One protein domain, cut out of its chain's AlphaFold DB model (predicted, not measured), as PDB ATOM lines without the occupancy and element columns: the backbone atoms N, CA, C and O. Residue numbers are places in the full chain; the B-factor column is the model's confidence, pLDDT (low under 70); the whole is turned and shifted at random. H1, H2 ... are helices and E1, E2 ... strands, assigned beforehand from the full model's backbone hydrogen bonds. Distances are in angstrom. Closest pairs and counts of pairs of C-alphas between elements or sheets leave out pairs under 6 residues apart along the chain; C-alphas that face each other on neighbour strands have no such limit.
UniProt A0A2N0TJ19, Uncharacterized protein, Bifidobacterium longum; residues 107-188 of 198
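AT A GLANCE: This is residues 107 to 188 of the 198 residues of an uncharacterized protein of Bifidobacterium longum (UniProt A0A2N0TJ19). A short ribbon of two parallel strands, E1 and E2, makes a small wall at one side of the domain, with H2 and H4 side by side off one of its faces and the other face bare. H1 lies at one end of the domain, near E1, and the four-residue H3 at the opposite end. The printed part has 82 residues, in the order H1 E1 H2 E2 H3 H4, and the class is mostly helix. It is compact, with a radius of gyration of the C-alphas of 12.1 A and spans of 34 by 27 by 21 A.

IN THESE COORDINATES: E1 is residues 137 to 141, 12.5 A long, from C-alpha 137 at (187.752, 224.960, 216.103); E2 is residues 164 to 168, 13.3 A. H1, residues 107 to 121, measures 20.9 A from C-alpha 107 at (187.740, 237.861, 221.779). H2 is residues 146 to 155, 14.2 A; H3 is residues 171 to 174, 5.1 A. H4, residues 178 to 188, 16.1 A, ends at (201.688, 218.511, 230.203).

HOW THE PARTS SIT: E1 and E2 are parallel neighbours at 28 degrees, with N 140 and O 166 2.8 A apart and N 166 and O 138 3.0 A apart, both within hydrogen-bond range. E1, H2 and E2 form a strand-helix-strand unit, two parallel strands with a helix between them in the chain, and its crossover is right-handed. H2 and H4 touch at a shallow tilt of 27 degrees, the same way; their closest C-alphas, of Arg 150 and Val 181, are 6.8 A apart. The closest C-alphas of H1 and E1, of Ala 116 and Ile 138, are 7.5 A apart. H1 and H2 are close but not clearly touching, 7.6 A between the C-alphas of Ala 119 and Phe 152. H1 and H4 are apart. Every O i to N i+4 pair is within hydrogen-bond range in H1 and H2, and 5 of 7 in H4; H3 is too short for such a pair.

THE WHOLE: The C-alphas of Glu 107 and Gly 175, the two farthest apart, are 35.4 A from each other. The printed part has no cut. The link from H1 to E1, residues 122 to 136, is long. Mean pLDDT of the printed part is 86.2, with residues 132 to 133 and 186 to 188 under 70.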
ATOM      1  N   GLU A 107     186.337 238.070 221.411       73.38
ATOM      2  CA  GLU A 107     187.740 237.861 221.779       73.38
ATOM      3  C   GLU A 107     188.191 236.422 221.498       73.38
ATOM      4  O   GLU A 107     189.245 236.232 220.894       73.38
ATOM      5  N   ASP A 108     187.369 235.419 221.827       77.12
ATOM      6  CA  ASP A 108     187.663 234.007 221.534       77.12
ATOM      7  C   ASP A 108     187.781 233.756 220.026       77.12
ATOM      8  O   ASP A 108     188.719 233.104 219.565       77.12
ATOM      9  N   LYS A 109     186.864 234.332 219.238       79.81
ATOM     10  CA  LYS A 109     186.888 234.238 217.768       79.81
ATOM     11  C   LYS A 109     188.157 234.859 217.190       79.81
ATOM     12  O   LYS A 109     188.815 234.274 216.329       79.81
ATOM     13  N   GLN A 110     188.529 236.042 217.682       77.75
ATOM     14  CA  GLN A 110     189.729 236.738 217.231       77.75
ATOM     15  C   GLN A 110     191.006 235.986 217.628       77.75
ATOM     16  O   GLN A 110     191.946 235.917 216.833       77.75
ATOM     17  N   ALA A 111     191.039 235.398 218.827       84.00
ATOM     18  CA  ALA A 111     192.143 234.563 219.283       84.00
ATOM     19  C   ALA A 111     192.296 233.311 218.405       84.00
ATOM     20  O   ALA A 111     193.412 232.986 218.000       84.00
ATOM     21  N   ALA A 112     191.188 232.665 218.029       85.69
ATOM     22  CA  ALA A 112     191.196 231.513 217.131       85.69
ATOM     23  C   ALA A 112     191.682 231.854 215.717       85.69
ATOM     24  O   ALA A 112     192.510 231.132 215.152       85.69
ATOM     25  N   LEU A 113     191.262 232.997 215.169       84.88
ATOM     26  CA  LEU A 113     191.768 233.487 213.887       84.88
ATOM     27  C   LEU A 113     193.273 233.803 213.947       84.88
ATOM     28  O   LEU A 113     194.034 233.401 213.066       84.88
ATOM     29  N   ALA A 114     193.722 234.500 214.994       87.62
ATOM     30  CA  ALA A 114     195.135 234.823 215.181       87.62
ATOM     31  C   ALA A 114     195.993 233.555 215.329       87.62
ATOM     32  O   ALA A 114     197.084 233.478 214.757       87.62
ATOM     33  N   TYR A 115     195.477 232.546 216.035       92.12
ATOM     34  CA  TYR A 115     196.101 231.237 216.181       92.12
ATOM     35  C   TYR A 115     196.258 230.526 214.825       92.12
ATOM     36  O   TYR A 115     197.369 230.126 214.466       92.12
ATOM     37  N   ALA A 116     195.189 230.452 214.021       91.12
ATOM     38  CA  ALA A 116     195.225 229.850 212.685       91.12
ATOM     39  C   ALA A 116     196.240 230.546 211.757       91.12
ATOM     40  O   ALA A 116     197.043 229.902 211.074       91.12
ATOM     41  N   GLN A 117     196.274 231.879 211.778       89.31
ATOM     42  CA  GLN A 117     197.237 232.667 211.005       89.31
ATOM     43  C   GLN A 117     198.683 232.464 211.477       89.31
ATOM     44  O   GLN A 117     199.599 232.389 210.653       89.31
ATOM     45  N   ALA A 118     198.914 232.376 212.788       92.38
ATOM     46  CA  ALA A 118     200.237 232.119 213.348       92.38
ATOM     47  C   ALA A 118     200.751 230.720 212.977       92.38
ATOM     48  O   ALA A 118     201.936 230.574 212.672       92.38
ATOM     49  N   ALA A 119     199.871 229.717 212.939       94.50
ATOM     50  CA  ALA A 119     200.214 228.376 212.484       94.50
ATOM     51  C   ALA A 119     200.621 228.360 211.004       94.50
ATOM     52  O   ALA A 119     201.680 227.831 210.661       94.50
ATOM     53  N   ARG A 120     199.868 229.032 210.124       95.19
ATOM     54  CA  ARG A 120     200.243 229.149 208.703       95.19
ATOM     55  C   ARG A 120     201.608 229.814 208.510       95.19
ATOM     56  O   ARG A 120     202.415 229.341 207.719       95.19
ATOM     57  N   LYS A 121     201.939 230.840 209.302       93.56
ATOM     58  CA  LYS A 121     203.278 231.469 209.278       93.56
ATOM     59  C   LYS A 121     204.422 230.514 209.654       93.56
ATOM     60  O   LYS A 121     205.563 230.792 209.298       93.56
ATOM     61  N   LYS A 122     204.136 229.413 210.357       93.62
ATOM     62  CA  LYS A 122     205.103 228.361 210.733       93.62
ATOM     63  C   LYS A 122     205.157 227.199 209.723       93.62
ATOM     64  O   LYS A 122     205.916 226.250 209.915       93.62
ATOM     65  N   GLY A 123     204.396 227.294 208.629       93.00
ATOM     66  CA  GLY A 123     204.379 226.319 207.536       93.00
ATOM     67  C   GLY A 123     203.257 225.283 207.616       93.00
ATOM     68  O   GLY A 123     203.298 224.303 206.881       93.00
ATOM     69  N   PHE A 124     202.259 225.475 208.486       95.06
ATOM     70  CA  PHE A 124     201.082 224.604 208.559       95.06
ATOM     71  C   PHE A 124     199.984 225.091 207.599       95.06
ATOM     72  O   PHE A 124     198.943 225.582 208.027       95.06
ATOM     73  N   ASP A 125     200.221 224.979 206.289       93.19
ATOM     74  CA  ASP A 125     199.323 225.507 205.238       93.19
ATOM     75  C   ASP A 125     197.925 224.867 205.229       93.19
ATOM     76  O   ASP A 125     196.972 225.427 204.689       93.19
ATOM     77  N   TRP A 126     197.792 223.689 205.839       91.19
ATOM     78  CA  TRP A 126     196.526 222.976 205.983       91.19
ATOM     79  C   TRP A 126     195.608 223.575 207.060       91.19
ATOM     80  O   TRP A 126     194.425 223.231 207.100       91.19
ATOM     81  N   VAL A 127     196.115 224.469 207.918       93.06
ATOM     82  CA  VAL A 127     195.317 225.149 208.947       93.06
ATOM     83  C   VAL A 127     194.450 226.217 208.289       93.06
ATOM     84  O   VAL A 127     194.947 227.229 207.790       93.06
ATOM     85  N   LYS A 128     193.138 225.989 208.302       88.44
ATOM     86  CA  LYS A 128     192.142 226.948 207.819       88.44
ATOM     87  C   LYS A 128     191.750 227.928 208.919       88.44
ATOM     88  O   LYS A 128     191.888 227.631 210.104       88.44
ATOM     89  N   ASP A 129     191.257 229.088 208.499       85.50
ATOM     90  CA  ASP A 129     190.642 230.037 209.421       85.50
ATOM     91  C   ASP A 129     189.330 229.434 209.974       85.50
ATOM     92  O   ASP A 129     188.633 228.752 209.217       85.50
ATOM     93  N   PRO A 130     189.004 229.650 211.264       77.94
ATOM     94  CA  PRO A 130     187.719 229.244 211.833       77.94
ATOM     95  C   PRO A 130     186.554 229.931 211.110       77.94
ATOM     96  O   PRO A 130     186.658 231.101 210.734       77.94
ATOM     97  N   ASP A 131     185.441 229.219 210.952       78.12
ATOM     98  CA  ASP A 131     184.220 229.720 210.311       78.12
ATOM     99  C   ASP A 131     183.083 229.946 211.322       78.12
ATOM    100  O   ASP A 131     183.251 229.796 212.534       78.12
ATOM    101  N   ALA A 132     181.914 230.374 210.838       66.94
ATOM    102  CA  ALA A 132     180.771 230.675 211.695       66.94
ATOM    103  C   ALA A 132     180.216 229.442 212.430       66.94
ATOM    104  O   ALA A 132     179.677 229.597 213.529       66.94
ATOM    105  N   ASP A 133     180.369 228.247 211.852       69.38
ATOM    106  CA  ASP A 133     179.879 226.986 212.414       69.38
ATOM    107  C   ASP A 133     180.847 226.421 213.463       69.38
ATOM    108  O   ASP A 133     180.439 225.765 214.423       69.38
ATOM    109  N   THR A 134     182.139 226.716 213.309       75.00
ATOM    110  CA  THR A 134     183.222 226.250 214.175       75.00
ATOM    111  C   THR A 134     184.148 227.396 214.616       75.00
ATOM    112  O   THR A 134     185.363 227.339 214.421       75.00
ATOM    113  N   PRO A 135     183.615 228.432 215.294       76.88
ATOM    114  CA  PRO A 135     184.280 229.730 215.497       76.88
ATOM    115  C   PRO A 135     185.566 229.694 216.332       76.88
ATOM    116  O   PRO A 135     186.307 230.675 216.378       76.88
ATOM    117  N   THR A 136     185.829 228.577 217.002       83.56
ATOM    118  CA  THR A 136     187.028 228.324 217.808       83.56
ATOM    119  C   THR A 136     187.660 226.963 217.518       83.56
ATOM    120  O   THR A 136     188.516 226.499 218.273       83.56
ATOM    121  N   SER A 137     187.238 226.284 216.446       83.44
ATOM    122  CA  SER A 137     187.752 224.960 216.103       83.44
ATOM    123  C   SER A 137     188.760 225.019 214.968       83.44
ATOM    124  O   SER A 137     188.551 225.685 213.958       83.44
ATOM    125  N   ILE A 138     189.844 224.264 215.117       88.75
ATOM    126  CA  ILE A 138     190.797 224.001 214.044       88.75
ATOM    127  C   ILE A 138     190.549 222.585 213.535       88.75
ATOM    128  O   ILE A 138     190.755 221.608 214.257       88.75
ATOM    129  N   THR A 139     190.112 222.480 212.280       89.12
ATOM    130  CA  THR A 139     189.884 221.185 211.627       89.12
ATOM    131  C   THR A 139     191.194 220.621 211.086       89.12
ATOM    132  O   THR A 139     191.827 221.208 210.209       89.12
ATOM    133  N   ILE A 140     191.574 219.449 211.584       90.38
ATOM    134  CA  ILE A 140     192.748 218.680 211.183       90.38
ATOM    135  C   ILE A 140     192.320 217.721 210.061       90.38
ATOM    136  O   ILE A 140     191.490 216.835 210.299       90.38
ATOM    137  N   PRO A 141     192.832 217.881 208.827       90.50
ATOM    138  CA  PRO A 141     192.467 217.000 207.727       90.50
ATOM    139  C   PRO A 141     193.101 215.613 207.883       90.50
ATOM    140  O   PRO A 141     194.224 215.493 208.372       90.50
ATOM    141  N   GLY A 142     192.427 214.575 207.373       88.88
ATOM    142  CA  GLY A 142     192.917 213.183 207.366       88.88
ATOM    143  C   GLY A 142     194.253 212.958 206.649       88.88
ATOM    144  O   GLY A 142     194.841 211.889 206.742       88.88
ATOM    145  N   THR A 143     194.759 213.963 205.932       89.19
ATOM    146  CA  THR A 143     196.071 213.938 205.275       89.19
ATOM    147  C   THR A 143     197.227 214.316 206.205       89.19
ATOM    148  O   THR A 143     198.383 214.220 205.797       89.19
ATOM    149  N   VAL A 144     196.950 214.801 207.421       93.12
ATOM    150  CA  VAL A 144     197.986 215.155 208.399       93.12
ATOM    151  C   VAL A 144     198.558 213.880 209.009       93.12
ATOM    152  O   VAL A 144     197.835 213.058 209.554       93.12
ATOM    153  N   SER A 145     199.878 213.721 208.920       94.69
ATOM    154  CA  SER A 145     200.593 212.613 209.564       94.69
ATOM    155  C   SER A 145     200.714 212.801 211.082       94.69
ATOM    156  O   SER A 145     200.739 213.933 211.566       94.69
ATOM    157  N   GLU A 146     200.923 211.713 211.831       95.31
ATOM    158  CA  GLU A 146     201.161 211.772 213.284       95.31
ATOM    159  C   GLU A 146     202.315 212.724 213.646       95.31
ATOM    160  O   GLU A 146     202.207 213.531 214.570       95.31
ATOM    161  N   SER A 147     203.422 212.665 212.897       94.88
ATOM    162  CA  SER A 147     204.586 213.529 213.121       94.88
ATOM    163  C   SER A 147     204.277 215.003 212.880       94.88
ATOM    164  O   SER A 147     204.761 215.855 213.622       94.88
ATOM    165  N   GLU A 148     203.457 215.301 211.872       95.31
ATOM    166  CA  GLU A 148     203.044 216.669 211.560       95.31
ATOM    167  C   GLU A 148     202.070 217.198 212.619       95.31
ATOM    168  O   GLU A 148     202.226 218.329 213.074       95.31
ATOM    169  N   LEU A 149     201.143 216.364 213.105       95.25
ATOM    170  CA  LEU A 149     200.256 216.715 214.216       95.25
ATOM    171  C   LEU A 149     201.047 217.013 215.498       95.25
ATOM    172  O   LEU A 149     200.823 218.033 216.145       95.25
ATOM    173  N   ARG A 150     202.012 216.157 215.856       95.44
ATOM    174  CA  ARG A 150     202.894 216.373 217.019       95.44
ATOM    175  C   ARG A 150     203.704 217.659 216.879       95.44
ATOM    176  O   ARG A 150     203.863 218.399 217.849       95.44
ATOM    177  N   ARG A 151     204.224 217.929 215.679       95.62
ATOM    178  CA  ARG A 151     204.962 219.159 215.378       95.62
ATOM    179  C   ARG A 151     204.064 220.386 215.526       95.62
ATOM    180  O   ARG A 151     204.473 221.340 216.177       95.62
ATOM    181  N   PHE A 152     202.845 220.332 214.996       95.50
ATOM    182  CA  PHE A 152     201.849 221.392 215.122       95.50
ATOM    183  C   PHE A 152     201.518 221.704 216.583       95.50
ATOM    184  O   PHE A 152     201.673 222.847 216.996       95.50
ATOM    185  N   LEU A 153     201.167 220.699 217.391       93.38
ATOM    186  CA  LEU A 153     200.833 220.891 218.810       93.38
ATOM    187  C   LEU A 153     202.009 221.438 219.632       93.38
ATOM    188  O   LEU A 153     201.811 222.155 220.609       93.38
ATOM    189  N   LYS A 154     203.244 221.115 219.234       93.19
ATOM    190  CA  LYS A 154     204.460 221.622 219.874       93.19
ATOM    191  C   LYS A 154     204.789 223.059 219.469       93.19
ATOM    192  O   LYS A 154     205.191 223.857 220.309       93.19
ATOM    193  N   GLU A 155     204.713 223.367 218.176       93.56
ATOM    194  CA  GLU A 155     205.093 224.677 217.644       93.56
ATOM    195  C   GLU A 155     203.983 225.715 217.824       93.56
ATOM    196  O   GLU A 155     204.282 226.907 217.882       93.56
ATOM    197  N   CYS A 156     202.728 225.288 217.947       92.25
ATOM    198  CA  CYS A 156     201.550 226.125 218.149       92.25
ATOM    199  C   CYS A 156     200.839 225.734 219.458       92.25
ATOM    200  O   CYS A 156     199.795 225.090 219.415       92.25
ATOM    201  N   PRO A 157     201.377 226.091 220.636       89.94
ATOM    202  CA  PRO A 157     200.621 225.956 221.876       89.94
ATOM    203  C   PRO A 157     199.424 226.916 221.873       89.94
ATOM    204  O   PRO A 157     199.474 227.987 221.265       89.94
ATOM    205  N   THR A 158     198.335 226.541 222.546       84.75
ATOM    206  CA  THR A 158     197.127 227.380 222.614       84.75
ATOM    207  C   THR A 158     197.268 228.545 223.592       84.75
ATOM    208  O   THR A 158     196.489 229.485 223.504       84.75
ATOM    209  N   ASP A 159     198.236 228.501 224.516       83.06
ATOM    210  CA  ASP A 159     198.546 229.560 225.492       83.06
ATOM    211  C   ASP A 159     197.312 230.131 226.224       83.06
ATOM    212  O   ASP A 159     197.223 231.320 226.520       83.06
ATOM    213  N   GLY A 160     196.336 229.265 226.522       76.38
ATOM    214  CA  GLY A 160     195.092 229.633 227.208       76.38
ATOM    215  C   GLY A 160     193.980 230.171 226.300       76.38
ATOM    216  O   GLY A 160     192.884 230.426 226.794       76.38
ATOM    217  N   ALA A 161     194.213 230.296 224.991       81.94
ATOM    218  CA  ALA A 161     193.153 230.569 224.028       81.94
ATOM    219  C   ALA A 161     192.152 229.403 223.980       81.94
ATOM    220  O   ALA A 161     192.535 228.228 224.011       81.94
ATOM    221  N   ASN A 162     190.865 229.736 223.877       81.38
ATOM    222  CA  ASN A 162     189.772 228.776 223.764       81.38
ATOM    223  C   ASN A 162     189.770 228.158 222.359       81.38
ATOM    224  O   ASN A 162     189.018 228.590 221.496       81.38
ATOM    225  N   ILE A 163     190.673 227.204 222.116       85.44
ATOM    226  CA  ILE A 163     190.831 226.497 220.842       85.44
ATOM    227  C   ILE A 163     190.433 225.039 221.028       85.44
ATOM    228  O   ILE A 163     190.936 224.355 221.920       85.44
ATOM    229  N   SER A 164     189.564 224.549 220.148       84.50
ATOM    230  CA  SER A 164     189.219 223.131 220.044       84.50
ATOM    231  C   SER A 164     189.810 222.520 218.773       84.50
ATOM    232  O   SER A 164     190.073 223.219 217.795       84.50
ATOM    233  N   TYR A 165     190.017 221.204 218.780       86.56
ATOM    234  CA  TYR A 165     190.503 220.462 217.618       86.56
ATOM    235  C   TYR A 165     189.421 219.514 217.114       86.56
ATOM    236  O   TYR A 165     188.933 218.673 217.870       86.56
ATOM    237  N   ALA A 166     189.077 219.641 215.835       84.00
ATOM    238  CA  ALA A 166     188.197 218.719 215.128       84.00
ATOM    239  C   ALA A 166     189.022 217.878 214.148       84.00
ATOM    240  O   ALA A 166     189.975 218.376 213.557       84.00
ATOM    241  N   PHE A 167     188.656 216.613 213.944       86.44
ATOM    242  CA  PHE A 167     189.340 215.720 213.004       86.44
ATOM    243  C   PHE A 167     188.398 215.350 211.867       86.44
ATOM    244  O   PHE A 167     187.273 214.910 212.100       86.44
ATOM    245  N   ALA A 168     188.863 215.508 210.628       86.56
ATOM    246  CA  ALA A 168     188.113 215.129 209.433       86.56
ATOM    247  C   ALA A 168     188.265 213.624 209.137       86.56
ATOM    248  O   ALA A 168     188.729 213.246 208.062       86.56
ATOM    249  N   GLY A 169     187.940 212.785 210.122       82.81
ATOM    250  CA  GLY A 169     188.048 211.329 210.045       82.81
ATOM    251  C   GLY A 169     188.215 210.663 211.412       82.81
ATOM    252  O   GLY A 169     188.423 211.323 212.430       82.81
ATOM    253  N   THR A 170     188.122 209.340 211.406       84.69
ATOM    254  CA  THR A 170     188.340 208.433 212.541       84.69
ATOM    255  C   THR A 170     189.817 208.078 212.714       84.69
ATOM    256  O   THR A 170     190.623 208.237 211.799       84.69
ATOM    257  N   THR A 171     190.202 207.566 213.885       82.50
ATOM    258  CA  THR A 171     191.584 207.131 214.162       82.50
ATOM    259  C   THR A 171     192.085 206.084 213.166       82.50
ATOM    260  O   THR A 171     193.250 206.089 212.774       82.50
ATOM    261  N   GLU A 172     191.189 205.215 212.705       86.12
ATOM    262  CA  GLU A 172     191.440 204.201 211.691       86.12
ATOM    263  C   GLU A 172     191.762 204.827 210.329       86.12
ATOM    264  O   GLU A 172     192.690 204.381 209.659       86.12
ATOM    265  N   GLU A 173     191.040 205.880 209.937       84.06
ATOM    266  CA  GLU A 173     191.269 206.598 208.675       84.06
ATOM    267  C   GLU A 173     192.575 207.401 208.688       84.06
ATOM    268  O   GLU A 173     193.250 207.488 207.664       84.06
ATOM    269  N   PHE A 174     192.964 207.938 209.845       88.56
ATOM    270  CA  PHE A 174     194.263 208.593 210.034       88.56
ATOM    271  C   PHE A 174     195.434 207.598 210.096       88.56
ATOM    272  O   PHE A 174     196.581 207.969 209.847       88.56
ATOM    273  N   GLY A 175     195.169 206.337 210.446       89.62
ATOM    274  CA  GLY A 175     196.198 205.314 210.646       89.62
ATOM    275  C   GLY A 175     197.011 205.483 211.937       89.62
ATOM    276  O   GLY A 175     198.032 204.814 212.098       89.62
ATOM    277  N   TYR A 176     196.579 206.358 212.851       92.12
ATOM    278  CA  TYR A 176     197.166 206.557 214.177       92.12
ATOM    279  C   TYR A 176     196.131 207.108 215.170       92.12
ATOM    280  O   TYR A 176     195.128 207.715 214.798       92.12
ATOM    281  N   ASP A 177     196.392 206.917 216.465       90.75
ATOM    282  CA  ASP A 177     195.519 207.403 217.534       90.75
ATOM    283  C   ASP A 177     195.799 208.883 217.845       90.75
ATOM    284  O   ASP A 177     196.659 209.226 218.663       90.75
ATOM    285  N   TYR A 178     195.070 209.781 217.182       88.12
ATOM    286  CA  TYR A 178     195.178 211.218 217.427       88.12
ATOM    287  C   TYR A 178     194.702 211.640 218.827       88.12
ATOM    288  O   TYR A 178     195.173 212.660 219.330       88.12
ATOM    289  N   ASN A 179     193.828 210.871 219.494       87.44
ATOM    290  CA  ASN A 179     193.399 211.179 220.865       87.44
ATOM    291  C   ASN A 179     194.557 210.973 221.837       87.44
ATOM    292  O   ASN A 179     194.798 211.806 222.714       87.44
ATOM    293  N   LYS A 180     195.324 209.896 221.636       90.56
ATOM    294  CA  LYS A 180     196.564 209.665 222.373       90.56
ATOM    295  C   LYS A 180     197.552 210.805 222.150       90.56
ATOM    296  O   LYS A 180     198.036 211.359 223.132       90.56
ATOM    297  N   VAL A 181     197.801 211.205 220.899       90.50
ATOM    298  CA  VAL A 181     198.701 212.334 220.603       90.50
ATOM    299  C   VAL A 181     198.250 213.598 221.331       90.50
ATOM    300  O   VAL A 181     199.060 214.209 222.017       90.50
ATOM    301  N   LEU A 182     196.968 213.968 221.255       87.38
ATOM    302  CA  LEU A 182     196.442 215.134 221.968       87.38
ATOM    303  C   LEU A 182     196.651 215.041 223.483       87.38
ATOM    304  O   LEU A 182     197.064 216.025 224.097       87.38
ATOM    305  N   SER A 183     196.414 213.868 224.078       86.44
ATOM    306  CA  SER A 183     196.571 213.659 225.522       86.44
ATOM    307  C   SER A 183     197.992 213.940 226.022       86.44
ATOM    308  O   SER A 183     198.164 214.430 227.138       86.44
ATOM    309  N   GLU A 184     199.014 213.704 225.195       88.75
ATOM    310  CA  GLU A 184     200.412 213.970 225.551       88.75
ATOM    311  C   GLU A 184     200.702 215.473 225.698       88.75
ATOM    312  O   GLU A 184     201.545 215.864 226.503       88.75
ATOM    313  N   PHE A 185     199.979 216.320 224.958       82.31
ATOM    314  CA  PHE A 185     200.157 217.774 224.966       82.31
ATOM    315  C   PHE A 185     199.180 218.491 225.904       82.31
ATOM    316  O   PHE A 185     199.502 219.561 226.412       82.31
ATOM    317  N   THR A 186     198.016 217.905 226.197       69.31
ATOM    318  CA  THR A 186     197.053 218.466 227.162       69.31
ATOM    319  C   THR A 186     197.360 218.074 228.609       69.31
ATOM    320  O   THR A 186     197.087 218.854 229.520       69.31
ATOM    321  N   SER A 187     198.000 216.922 228.844       55.56
ATOM    322  CA  SER A 187     198.392 216.473 230.195       55.56
ATOM    323  C   SER A 187     199.686 217.126 230.710       55.56
ATOM    324  O   SER A 187     200.021 216.982 231.884       55.56
ATOM    325  N   GLY A 188     200.420 217.852 229.858       42.88
ATOM    326  CA  GLY A 188     201.688 218.511 230.203       42.88
ATOM    327  C   GLY A 188     201.549 219.873 230.898       42.88
ATOM    328  O   GLY A 188     202.505 220.335 231.515       42.88
TER     329      GLY A 188